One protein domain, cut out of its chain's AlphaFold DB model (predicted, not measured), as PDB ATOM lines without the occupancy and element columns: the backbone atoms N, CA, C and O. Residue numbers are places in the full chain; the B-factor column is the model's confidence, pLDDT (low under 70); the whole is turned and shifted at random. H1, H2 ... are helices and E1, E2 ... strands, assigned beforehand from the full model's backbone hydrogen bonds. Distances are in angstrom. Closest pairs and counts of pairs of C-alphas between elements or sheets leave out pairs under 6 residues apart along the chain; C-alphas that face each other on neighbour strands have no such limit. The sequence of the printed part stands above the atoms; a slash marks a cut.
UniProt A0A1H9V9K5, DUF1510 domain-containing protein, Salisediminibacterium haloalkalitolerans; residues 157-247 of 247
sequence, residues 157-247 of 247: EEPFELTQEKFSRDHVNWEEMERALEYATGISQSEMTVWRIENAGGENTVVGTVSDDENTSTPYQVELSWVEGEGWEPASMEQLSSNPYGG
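What this domain is: This is residues 157 to 247 of the 247 residues of the protein "DUF1510 domain-containing protein" of Salisediminibacterium haloalkalitolerans (UniProt A0A1H9V9K5). One strongly twisted antiparallel sheet of four strands, E1 to E4, curls round a single longer helix, H2, which packs on one face of the sheet, mostly over E4 and E3. A short helix, H1, meets H2 at a corner and only grazes the sheet, while the two ends of the printed part lie far apart along the long axis. The 91 printed residues hold two named helices and then four named strands, H1 H2 E1 E2 E3 E4, with the sheet's order E1 - E2 - E3 - E4; the class is mixed, helices and strands. The whole is compact, with a radius of gyration of the C-alphas of 12.7 A, and only just elongated, spanning 38 by 25 by 21 A.

How they stand to each other: H1, residues 164 to 167, and H2, residues 172 to 185, touch only at the corner by their tight link; H2 does so with residues 172 to 174 alone, and the closest C-alphas are those of Lys 166 and Asn 173, 5.6 A apart. In H2 every O i to N i+4 pair is within hydrogen-bond range; H1 is too short for such a pair and has 1 O i to N i+3 pair, within range. E1, residues 193 to 199, E2, residues 205 to 211, E3, residues 220 to 227, and E4, residues 231 to 239, form a meander, each strand the antiparallel neighbour of the one before, and each such pair is a hairpin. N 195 and O 209, 2.9 A, join E1 to E2 within hydrogen-bond range; N 208 and O 222, 2.9 A, do so for E2 and E3, and N 225 and O 233, 2.8 A, for E3 and E4. E1 and E4 are the edge strands and are apart. H2 is on the sheet in two layers, a helix on one face of a sheet: its closest C-alphas to E4 are Ala 184 and Pro 234, 6.2 A, and to E3 Leu 181 and Val 222, 6.8 A, while H2 and E1 are near each other. H1 only grazes the sheet with residues 164 to 167.

Where its parts are: H1 begins at C-alpha 164, (201.971, 295.603, 278.784), and is 5.7 A long. H2 measures 20.1 A from C-alpha 172 at (214.472, 291.664, 279.028). E1 measures 18.3 A, E2 20.0 A and E3 22.0 A. E4, 23.8 A, bends by 53 degrees at residue 236 and ends at C-alpha 239, (201.727, 272.125, 266.387).

The domain as a whole: The C-alphas of Glu 158 and Gly 247, the two farthest apart, are 39.1 A apart. The printed part has no cut and no long link. Its mean pLDDT is 96.2, and no printed residue is under 70.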
ATOM      1  N   GLU A 157     213.465 291.146 288.767       93.88
ATOM      2  CA  GLU A 157     213.244 291.298 290.206       93.88
ATOM      3  C   GLU A 157     211.788 290.993 290.586       93.88
ATOM      4  O   GLU A 157     210.865 291.252 289.810       93.88
ATOM      5  N   GLU A 158     211.588 290.518 291.816       93.12
ATOM      6  CA  GLU A 158     210.268 290.294 292.410       93.12
ATOM      7  C   GLU A 158     209.756 291.547 293.165       93.12
ATOM      8  O   GLU A 158     210.553 292.275 293.772       93.12
ATOM      9  N   PRO A 159     208.432 291.808 293.199       92.75
ATOM     10  CA  PRO A 159     207.367 290.998 292.609       92.75
ATOM     11  C   PRO A 159     207.267 291.175 291.087       92.75
ATOM     12  O   PRO A 159     207.201 292.303 290.587       92.75
ATOM     13  N   PHE A 160     207.213 290.061 290.360       94.50
ATOM     14  CA  PHE A 160     206.984 290.059 288.924       94.50
ATOM     15  C   PHE A 160     205.513 290.354 288.602       94.50
ATOM     16  O   PHE A 160     204.593 289.757 289.160       94.50
ATOM     17  N   GLU A 161     205.291 291.265 287.655       94.38
ATOM     18  CA  GLU A 161     203.969 291.568 287.112       94.38
ATOM     19  C   GLU A 161     204.018 291.552 285.582       94.38
ATOM     20  O   GLU A 161     204.822 292.255 284.954       94.38
ATOM     21  N   LEU A 162     203.108 290.791 284.968       94.50
ATOM     22  CA  LEU A 162     202.989 290.663 283.517       94.50
ATOM     23  C   LEU A 162     202.218 291.848 282.904       94.50
ATOM     24  O   LEU A 162     201.083 291.733 282.435       94.50
ATOM     25  N   THR A 163     202.833 293.030 282.928       94.44
ATOM     26  CA  THR A 163     202.262 294.270 282.378       94.44
ATOM     27  C   THR A 163     202.488 294.398 280.865       94.44
ATOM     28  O   THR A 163     203.263 293.673 280.245       94.44
ATOM     29  N   GLN A 164     201.841 295.382 280.230       92.81
ATOM     30  CA  GLN A 164     201.971 295.603 278.784       92.81
ATOM     31  C   GLN A 164     203.409 295.930 278.336       92.81
ATOM     32  O   GLN A 164     203.765 295.616 277.199       92.81
ATOM     33  N   GLU A 165     204.231 296.565 279.181       93.81
ATOM     34  CA  GLU A 165     205.627 296.859 278.825       93.81
ATOM     35  C   GLU A 165     206.505 295.604 278.741       93.81
ATOM     36  O   GLU A 165     207.463 295.596 277.968       93.81
ATOM     37  N   LYS A 166     206.137 294.524 279.444       94.75
ATOM     38  CA  LYS A 166     206.849 293.237 279.425       94.75
ATOM     39  C   LYS A 166     206.767 292.521 278.074       94.75
ATOM     40  O   LYS A 166     207.585 291.652 277.794       94.75
ATOM     41  N   PHE A 167     205.824 292.922 277.218       95.94
ATOM     42  CA  PHE A 167     205.677 292.432 275.842       95.94
ATOM     43  C   PHE A 167     206.401 293.306 274.806       95.94
ATOM     44  O   PHE A 167     206.183 293.161 273.602       95.94
ATOM     45  N   SER A 168     207.217 294.268 275.239       96.12
ATOM     46  CA  SER A 168     208.028 295.061 274.319       96.12
ATOM     47  C   SER A 168     209.277 294.287 273.903       96.12
ATOM     48  O   SER A 168     209.983 293.765 274.756       96.12
ATOM     49  N   ARG A 169     209.587 294.266 272.600       94.56
ATOM     50  CA  ARG A 169     210.742 293.532 272.041       94.56
ATOM     51  C   ARG A 169     212.112 294.013 272.530       94.56
ATOM     52  O   ARG A 169     213.108 293.350 272.297       94.56
ATOM     53  N   ASP A 170     212.176 295.194 273.131       94.31
ATOM     54  CA  ASP A 170     213.383 295.771 273.731       94.31
ATOM     55  C   ASP A 170     213.469 295.535 275.249       94.31
ATOM     56  O   ASP A 170     214.378 296.050 275.898       94.31
ATOM     57  N   HIS A 171     212.521 294.793 275.830       96.06
ATOM     58  CA  HIS A 171     212.483 294.478 277.253       96.06
ATOM     59  C   HIS A 171     213.090 293.092 277.520       96.06
ATOM     60  O   HIS A 171     212.802 292.149 276.792       96.06
ATOM     61  N   VAL A 172     213.837 292.940 278.622       96.69
ATOM     62  CA  VAL A 172     214.472 291.664 279.028       96.69
ATOM     63  C   VAL A 172     213.487 290.489 279.083       96.69
ATOM     64  O   VAL A 172     213.766 289.420 278.568       96.69
ATOM     65  N   ASN A 173     212.279 290.714 279.607       97.31
ATOM     66  CA  ASN A 173     211.192 289.727 279.595       97.31
ATOM     67  C   ASN A 173     210.886 289.146 278.202       97.31
ATOM     68  O   ASN A 173     210.532 287.980 278.111       97.31
ATOM     69  N   TRP A 174     210.982 289.937 277.128       97.56
ATOM     70  CA  TRP A 174     210.744 289.431 275.774       97.56
ATOM     71  C   TRP A 174     211.824 288.441 275.349       97.56
ATOM     72  O   TRP A 174     211.495 287.369 274.858       97.56
ATOM     73  N   GLU A 175     213.086 288.772 275.612       97.06
ATOM     74  CA  GLU A 175     214.224 287.884 275.364       97.06
ATOM     75  C   GLU A 175     214.118 286.596 276.195       97.06
ATOM     76  O   GLU A 175     214.336 285.504 275.685       97.06
ATOM     77  N   GLU A 176     213.692 286.684 277.459       98.31
ATOM     78  CA  GLU A 176     213.431 285.495 278.279       98.31
ATOM     79  C   GLU A 176     212.284 284.636 277.718       98.31
ATOM     80  O   GLU A 176     212.401 283.415 277.692       98.31
ATOM     81  N   MET A 177     211.202 285.235 277.210       98.31
ATOM     82  CA  MET A 177     210.142 284.468 276.543       98.31
ATOM     83  C   MET A 177     210.650 283.801 275.253       98.31
ATOM     84  O   MET A 177     210.325 282.644 275.017       98.31
ATOM     85  N   GLU A 178     211.466 284.476 274.437       98.19
ATOM     86  CA  GLU A 178     212.062 283.884 273.225       98.19
ATOM     87  C   GLU A 178     212.991 282.707 273.549       98.19
ATOM     88  O   GLU A 178     212.884 281.665 272.907       98.19
ATOM     89  N   ARG A 179     213.816 282.812 274.599       98.12
ATOM     90  CA  ARG A 179     214.637 281.688 275.083       98.12
ATOM     91  C   ARG A 179     213.790 280.495 275.530       98.12
ATOM     92  O   ARG A 179     214.166 279.355 275.288       98.12
ATOM     93  N   ALA A 180     212.650 280.735 276.179       98.31
ATOM     94  CA  ALA A 180     211.760 279.655 276.615       98.31
ATOM     95  C   ALA A 180     211.073 278.984 275.416       98.31
ATOM     96  O   ALA A 180     210.885 277.770 275.406       98.31
ATOM     97  N   LEU A 181     210.739 279.767 274.386       98.38
ATOM     98  CA  LEU A 181     210.200 279.255 273.127       98.38
ATOM     99  C   LEU A 181     211.244 278.434 272.361       98.38
ATOM    100  O   LEU A 181     210.905 277.384 271.819       98.38
ATOM    101  N   GLU A 182     212.502 278.871 272.346       97.88
ATOM    102  CA  GLU A 182     213.625 278.120 271.769       97.88
ATOM    103  C   GLU A 182     213.825 276.805 272.520       97.88
ATOM    104  O   GLU A 182     213.879 275.753 271.895       97.88
ATOM    105  N   TYR A 183     213.816 276.843 273.854       96.88
ATOM    106  CA  TYR A 183     213.944 275.649 274.688       96.88
ATOM    107  C   TYR A 183     212.841 274.610 274.418       96.88
ATOM    108  O   TYR A 183     213.128 273.421 274.284       96.88
ATOM    109  N   ALA A 184     211.588 275.055 274.283       96.75
ATOM    110  CA  ALA A 184     210.457 274.165 274.032       96.75
ATOM    111  C   ALA A 184     210.439 273.599 272.601       96.75
ATOM    112  O   ALA A 184     210.129 272.429 272.395       96.75
ATOM    113  N   THR A 185     210.742 274.433 271.603       96.56
ATOM    114  CA  THR A 185     210.579 274.069 270.182       96.56
ATOM    115  C   THR A 185     211.847 273.524 269.537       96.56
ATOM    116  O   THR A 185     211.769 272.887 268.488       96.56
ATOM    117  N   GLY A 186     213.012 273.783 270.132       95.94
ATOM    118  CA  GLY A 186     214.318 273.524 269.528       95.94
ATOM    119  C   GLY A 186     214.631 274.418 268.324       95.94
ATOM    120  O   GLY A 186     215.623 274.181 267.640       95.94
ATOM    121  N   ILE A 187     213.796 275.422 268.032       97.00
ATOM    122  CA  ILE A 187     214.047 276.381 266.957       97.00
ATOM    123  C   ILE A 187     214.984 277.450 267.499       97.00
ATOM    124  O   ILE A 187     214.629 278.163 268.438       97.00
ATOM    125  N   SER A 188     216.153 277.595 266.875       96.81
ATOM    126  CA  SER A 188     217.112 278.620 267.276       96.81
ATOM    127  C   SER A 188     216.503 280.018 267.158       96.81
ATOM    128  O   SER A 188     215.776 280.311 266.204       96.81
ATOM    129  N   GLN A 189     216.834 280.938 268.067       95.12
ATOM    130  CA  GLN A 189     216.323 282.319 267.987       95.12
ATOM    131  C   GLN A 189     216.625 283.012 266.645       95.12
ATOM    132  O   GLN A 189     215.871 283.879 266.208       95.12
ATOM    133  N   SER A 190     217.717 282.637 265.967       96.56
ATOM    134  CA  SER A 190     218.067 283.175 264.646       96.56
ATOM    135  C   SER A 190     217.159 282.703 263.514       96.56
ATOM    136  O   SER A 190     217.017 283.413 262.518       96.56
ATOM    137  N   GLU A 191     216.574 281.517 263.650       97.00
ATOM    138  CA  GLU A 191     215.681 280.901 262.662       97.00
ATOM    139  C   GLU A 191     214.208 281.079 263.050       97.00
ATOM    140  O   GLU A 191     213.310 280.925 262.222       97.00
ATOM    141  N   MET A 192     213.949 281.465 264.302       97.62
ATOM    142  CA  MET A 192     212.615 281.640 264.846       97.62
ATOM    143  C   MET A 192     211.925 282.895 264.310       97.62
ATOM    144  O   MET A 192     212.280 284.040 264.591       97.62
ATOM    145  N   THR A 193     210.813 282.681 263.622       97.94
ATOM    146  CA  THR A 193     209.800 283.700 263.376       97.94
ATOM    147  C   THR A 193     208.776 283.691 264.504       97.94
ATOM    148  O   THR A 193     207.907 282.822 264.580       97.94
ATOM    149  N   VAL A 194     208.826 284.713 265.358       98.06
ATOM    150  CA  VAL A 194     207.804 284.951 266.385       98.06
ATOM    151  C   VAL A 194     206.592 285.661 265.777       98.06
ATOM    152  O   VAL A 194     206.619 286.870 265.514       98.06
ATOM    153  N   TRP A 195     205.498 284.921 265.584       98.06
ATOM    154  CA  TRP A 195     204.238 285.448 265.046       98.06
ATOM    155  C   TRP A 195     203.488 286.285 266.074       98.06
ATOM    156  O   TRP A 195     202.976 287.370 265.773       98.06
ATOM    157  N   ARG A 196     203.417 285.774 267.302       97.62
ATOM    158  CA  ARG A 196     202.662 286.385 268.391       97.62
ATOM    159  C   ARG A 196     203.191 285.898 269.731       97.62
ATOM    160  O   ARG A 196     203.439 284.714 269.881       97.62
ATOM    161  N   ILE A 197     203.291 286.806 270.697       98.00
ATOM    162  CA  ILE A 197     203.365 286.472 272.120       98.00
ATOM    163  C   ILE A 197     202.302 287.311 272.817       98.00
ATOM    164  O   ILE A 197     202.220 288.524 272.586       98.00
ATOM    165  N   GLU A 198     201.456 286.677 273.617       96.69
ATOM    166  CA  GLU A 198     200.404 287.354 274.368       96.69
ATOM    167  C   GLU A 198     200.099 286.655 275.690       96.69
ATOM    168  O   GLU A 198     200.509 285.526 275.920       96.69
ATOM    169  N   ASN A 199     199.406 287.351 276.588       96.50
ATOM    170  CA  ASN A 199     198.965 286.775 277.853       96.50
ATOM    171  C   ASN A 199     197.946 285.644 277.587       96.50
ATOM    172  O   ASN A 199     196.975 285.857 276.856       96.50
ATOM    173  N   ALA A 200     198.151 284.471 278.195       94.44
ATOM    174  CA  ALA A 200     197.332 283.270 277.981       94.44
ATOM    175  C   ALA A 200     196.033 283.237 278.821       94.44
ATOM    176  O   ALA A 200     195.335 282.230 278.885       94.44
ATOM    177  N   GLY A 201     195.671 284.351 279.461       87.50
ATOM    178  CA  GLY A 201     194.473 284.507 280.287       87.50
ATOM    179  C   GLY A 201     194.723 284.429 281.796       87.50
ATOM    180  O   GLY A 201     193.777 284.628 282.561       87.50
ATOM    181  N   GLY A 202     195.962 284.167 282.226       88.88
ATOM    182  CA  GLY A 202     196.400 284.181 283.624       88.88
ATOM    183  C   GLY A 202     197.268 285.393 283.972       88.88
ATOM    184  O   GLY A 202     197.712 286.141 283.104       88.88
ATOM    185  N   GLU A 203     197.536 285.603 285.261       90.81
ATOM    186  CA  GLU A 203     198.439 286.680 285.714       90.81
ATOM    187  C   GLU A 203     199.906 286.379 285.372       90.81
ATOM    188  O   GLU A 203     200.678 287.299 285.121       90.81
ATOM    189  N   ASN A 204     200.241 285.090 285.267       95.06
ATOM    190  CA  ASN A 204     201.600 284.568 285.142       95.06
ATOM    191  C   ASN A 204     201.751 283.597 283.960       95.06
ATOM    192  O   ASN A 204     202.638 282.751 283.975       95.06
ATOM    193  N   THR A 205     200.872 283.678 282.958       97.50
ATOM    194  CA  THR A 205     200.925 282.787 281.791       97.50
ATOM    195  C   THR A 205     200.943 283.565 280.484       97.50
ATOM    196  O   THR A 205     200.240 284.569 280.306       97.50
ATOM    197  N   VAL A 206     201.754 283.090 279.546       98.25
ATOM    198  CA  VAL A 206     201.857 283.631 278.189       98.25
ATOM    199  C   VAL A 206     201.770 282.508 277.176       98.25
ATOM    200  O   VAL A 206     202.126 281.373 277.454       98.25
ATOM    201  N   VAL A 207     201.299 282.838 275.983       98.44
ATOM    202  CA  VAL A 207     201.293 281.939 274.838       98.44
ATOM    203  C   VAL A 207     202.101 282.572 273.715       98.44
ATOM    204  O   VAL A 207     201.878 283.730 273.346       98.44
ATOM    205  N   GLY A 208     203.066 281.820 273.196       98.44
ATOM    206  CA  GLY A 208     203.867 282.176 272.034       98.44
ATOM    207  C   GLY A 208     203.478 281.320 270.836       98.44
ATOM    208  O   GLY A 208     203.278 280.121 270.964       98.44
ATOM    209  N   THR A 209     203.349 281.928 269.659       98.56
ATOM    210  CA  THR A 209     203.227 281.213 268.384       98.56
ATOM    211  C   THR A 209     204.453 281.510 267.541       98.56
ATOM    212  O   THR A 209     204.705 282.672 267.202       98.56
ATOM    213  N   VAL A 210     205.207 280.467 267.208       98.56
ATOM    214  CA  VAL A 210     206.520 280.558 266.562       98.56
ATOM    215  C   VAL A 210     206.655 279.534 265.440       98.56
ATOM    216  O   VAL A 210     205.992 278.499 265.443       98.56
ATOM    217  N   SER A 211     207.482 279.837 264.448       98.25
ATOM    218  CA  SER A 211     207.825 278.909 263.370       98.25
ATOM    219  C   SER A 211     209.267 279.109 262.933       98.25
ATOM    220  O   SER A 211     209.813 280.190 263.118       98.25
ATOM    221  N   ASP A 212     209.836 278.115 262.274       98.00
ATOM    222  CA  ASP A 212     210.975 278.269 261.374       98.00
ATOM    223  C   ASP A 212     210.463 278.446 259.928       98.00
ATOM    224  O   ASP A 212     209.265 278.673 259.693       98.00
ATOM    225  N   ASP A 213     211.367 278.356 258.951       97.19
ATOM    226  CA  ASP A 213     211.040 278.424 257.524       97.19
ATOM    227  C   ASP A 213     210.262 277.190 257.014       97.19
ATOM    228  O   ASP A 213     209.511 277.291 256.037       97.19
ATOM    229  N   GLU A 214     210.392 276.031 257.665       97.06
ATOM    230  CA  GLU A 214     209.768 274.766 257.258       97.06
ATOM    231  C   GLU A 214     208.304 274.662 257.711       97.06
ATOM    232  O   GLU A 214     207.460 274.126 256.986       97.06
ATOM    233  N   ASN A 215     207.972 275.209 258.883       96.62
ATOM    234  CA  ASN A 215     206.648 275.100 259.503       96.62
ATOM    235  C   ASN A 215     205.866 276.430 259.558       96.62
ATOM    236  O   ASN A 215     204.880 276.547 260.284       96.62
ATOM    237  N   THR A 216     206.200 277.402 258.701       97.44
ATOM    238  CA  THR A 216     205.486 278.697 258.582       97.44
ATOM    239  C   THR A 216     203.962 278.591 258.432       97.44
ATOM    240  O   THR A 216     203.233 279.482 258.873       97.44
ATOM    241  N   SER A 217     203.450 277.526 257.803       97.81
ATOM    242  CA  SER A 217     202.004 277.287 257.632       97.81
ATOM    243  C   SER A 217     201.362 276.524 258.792       97.81
ATOM    244  O   SER A 217     200.139 276.534 258.904       97.81
ATOM    245  N   THR A 218     202.156 275.881 259.643       97.88
ATOM    246  CA  THR A 218     201.737 275.028 260.767       97.88
ATOM    247  C   THR A 218     202.649 275.296 261.971       97.88
ATOM    248  O   THR A 218     203.434 274.419 262.346       97.88
ATOM    249  N   PRO A 219     202.618 276.529 262.514       98.50
ATOM    250  CA  PRO A 219     203.547 276.975 263.547       98.50
ATOM    251  C   PRO A 219     203.325 276.208 264.851       98.50
ATOM    252  O   PRO A 219     202.231 275.692 265.099       98.50
ATOM    253  N   TYR A 220     204.337 276.196 265.710       98.44
ATOM    254  CA  TYR A 220     204.187 275.747 267.086       98.44
ATOM    255  C   TYR A 220     203.516 276.831 267.927       98.44
ATOM    256  O   TYR A 220     203.796 278.024 267.777       98.44
ATOM    257  N   GLN A 221     202.627 276.411 268.818       98.38
ATOM    258  CA  GLN A 221     202.089 277.218 269.899       98.38
ATOM    259  C   GLN A 221     202.586 276.638 271.218       98.38
ATOM    260  O   GLN A 221     202.439 275.445 271.457       98.38
ATOM    261  N   VAL A 222     203.176 277.485 272.053       98.44
ATOM    262  CA  VAL A 222     203.752 277.092 273.339       98.44
ATOM    263  C   VAL A 222     203.145 277.961 274.427       98.44
ATOM    264  O   VAL A 222     203.149 279.191 274.311       98.44
ATOM    265  N   GLU A 223     202.629 277.338 275.480       98.12
ATOM    266  CA  GLU A 223     202.238 278.032 276.707       98.12
ATOM    267  C   GLU A 223     203.424 278.055 277.671       98.12
ATOM    268  O   GLU A 223     204.051 277.024 277.906       98.12
ATOM    269  N   LEU A 224     203.728 279.222 278.234       98.44
ATOM    270  CA  LEU A 224     204.751 279.404 279.255       98.44
ATOM    271  C   LEU A 224     204.099 279.871 280.559       98.44
ATOM    272  O   LEU A 224     203.202 280.721 280.549       98.44
ATOM    273  N   SER A 225     204.608 279.369 281.678       97.56
ATOM    274  CA  SER A 225     204.245 279.787 283.029       97.56
ATOM    275  C   SER A 225     205.431 280.473 283.701       97.56
ATOM    276  O   SER A 225     206.571 280.036 283.566       97.56
ATOM    277  N   TRP A 226     205.179 281.562 284.424       98.00
ATOM    278  CA  TRP A 226     206.194 282.204 285.255       98.00
ATOM    279  C   TRP A 226     206.355 281.446 286.570       98.00
ATOM    280  O   TRP A 226     205.378 281.251 287.302       98.00
ATOM    281  N   VAL A 227     207.589 281.074 286.886       97.75
ATOM    282  CA  VAL A 227     208.000 280.518 288.174       97.75
ATOM    283  C   VAL A 227     208.733 281.615 288.947       97.75
ATOM    284  O   VAL A 227     209.717 282.178 288.465       97.75
ATOM    285  N   GLU A 228     208.227 281.949 290.138       97.00
ATOM    286  CA  GLU A 228     208.736 283.045 290.979       97.00
ATOM    287  C   GLU A 228     210.246 282.907 291.223       97.00
ATOM    288  O   GLU A 228     210.710 281.881 291.714       97.00
ATOM    289  N   GLY A 229     211.018 283.938 290.866       96.12
ATOM    290  CA  GLY A 229     212.480 283.949 290.986       96.12
ATOM    291  C   GLY A 229     213.257 282.984 290.074       96.12
ATOM    292  O   GLY A 229     214.484 283.063 290.042       96.12
ATOM    293  N   GLU A 230     212.587 282.106 289.322       97.56
ATOM    294  CA  GLU A 230     213.223 281.107 288.450       97.56
ATOM    295  C   GLU A 230     213.005 281.402 286.957       97.56
ATOM    296  O   GLU A 230     213.825 281.009 286.132       97.56
ATOM    297  N   GLY A 231     211.966 282.160 286.597       97.88
ATOM    298  CA  GLY A 231     211.726 282.636 285.234       97.88
ATOM    299  C   GLY A 231     210.651 281.862 284.479       97.88
ATOM    300  O   GLY A 231     209.755 281.268 285.074       97.88
ATOM    301  N   TRP A 232     210.704 281.914 283.147       98.38
ATOM    302  CA  TRP A 232     209.715 281.254 282.292       98.38
ATOM    303  C   TRP A 232     209.978 279.751 282.178       98.38
ATOM    304  O   TRP A 232     211.093 279.322 281.896       98.38
ATOM    305  N   GLU A 233     208.925 278.962 282.337       97.75
ATOM    306  CA  GLU A 233     208.907 277.512 282.168       97.75
ATOM    307  C   GLU A 233     207.892 277.151 281.074       97.75
ATOM    308  O   GLU A 233     206.736 277.584 281.155       97.75
ATOM    309  N   PRO A 234     208.273 276.381 280.041       98.06
ATOM    310  CA  PRO A 234     207.307 275.823 279.105       98.06
ATOM    311  C   PRO A 234     206.353 274.844 279.795       98.06
ATOM    312  O   PRO A 234     206.781 273.939 280.502       98.06
ATOM    313  N   ALA A 235     205.053 275.024 279.577       96.12
ATOM    314  CA  ALA A 235     203.998 274.225 280.195       96.12
ATOM    315  C   ALA A 235     203.308 273.271 279.207       96.12
ATOM    316  O   ALA A 235     202.804 272.225 279.609       96.12
ATOM    317  N   SER A 236     203.236 273.639 277.925       96.19
ATOM    318  CA  SER A 236     202.738 272.770 276.850       96.19
ATOM    319  C   SER A 236     203.209 273.271 275.487       96.19
ATOM    320  O   SER A 236     203.414 274.475 275.312       96.19
ATOM    321  N   MET A 237     203.338 272.362 274.518       96.06
ATOM    322  CA  MET A 237     203.565 272.691 273.114       96.06
ATOM    323  C   MET A 237     202.562 271.947 272.234       96.06
ATOM    324  O   MET A 237     202.281 270.768 272.414       96.06
ATOM    325  N   GLU A 238     202.041 272.621 271.218       96.88
ATOM    326  CA  GLU A 238     201.290 271.961 270.159       96.88
ATOM    327  C   GLU A 238     201.647 272.523 268.787       96.88
ATOM    328  O   GLU A 238     201.927 273.710 268.622       96.88
ATOM    329  N   GLN A 239     201.615 271.670 267.765       97.69
ATOM    330  CA  GLN A 239     201.727 272.125 266.387       97.69
ATOM    331  C   GLN A 239     200.343 272.488 265.844       97.69
ATOM    332  O   GLN A 239     199.444 271.644 265.769       97.69
ATOM    333  N   LEU A 240     200.172 273.737 265.412       98.19
ATOM    334  CA  LEU A 240     198.912 274.202 264.850       98.19
ATOM    335  C   LEU A 240     198.691 273.632 263.448       98.19
ATOM    336  O   LEU A 240     199.590 273.583 262.615       98.19
ATOM    337  N   SER A 241     197.442 273.281 263.137       97.50
ATOM    338  CA  SER A 241     197.069 272.795 261.796       97.50
ATOM    339  C   SER A 241     197.094 273.871 260.700       97.50
ATOM    340  O   SER A 241     197.094 273.542 259.514       97.50
ATOM    341  N   SER A 242     197.090 275.150 261.081       97.44
ATOM    342  CA  SER A 242     197.188 276.293 260.174       97.44
ATOM    343  C   SER A 242     197.676 277.529 260.923       97.44
ATOM    344  O   SER A 242     197.211 277.764 262.038       97.44
ATOM    345  N   ASN A 243     198.516 278.352 260.300       97.50
ATOM    346  CA  ASN A 243     198.988 279.609 260.874       97.50
ATOM    347  C   ASN A 243     197.860 280.663 260.932       97.50
ATOM    348  O   ASN A 243     197.441 281.154 259.881       97.50
ATOM    349  N   PRO A 244     197.386 281.072 262.125       96.12
ATOM    350  CA  PRO A 244     196.352 282.100 262.248       96.12
ATOM    351  C   PRO A 244     196.876 283.523 261.982       96.12
ATOM    352  O   PRO A 244     196.082 284.455 261.837       96.12
ATOM    353  N   TYR A 245     198.197 283.694 261.920       95.56
ATOM    354  CA  TYR A 245     198.890 284.960 261.669       95.56
ATOM    355  C   TYR A 245     199.549 285.009 260.280       95.56
ATOM    356  O   TYR A 245     200.104 286.044 259.905       95.56
ATOM    357  N   GLY A 246     199.472 283.912 259.519       84.25
ATOM    358  CA  GLY A 246     199.935 283.824 258.138       84.25
ATOM    359  C   GLY A 246     198.967 284.542 257.197       84.25
ATOM    360  O   GLY A 246     197.751 284.365 257.298       84.25
ATOM    361  N   GLY A 247     199.507 285.391 256.319       70.06
ATOM    362  CA  GLY A 247     198.756 286.162 255.319       70.06
ATOM    363  C   GLY A 247     198.777 285.545 253.930       70.06
ATOM    364  O   GLY A 247     199.747 284.821 253.622       70.06
TER     365      GLY A 247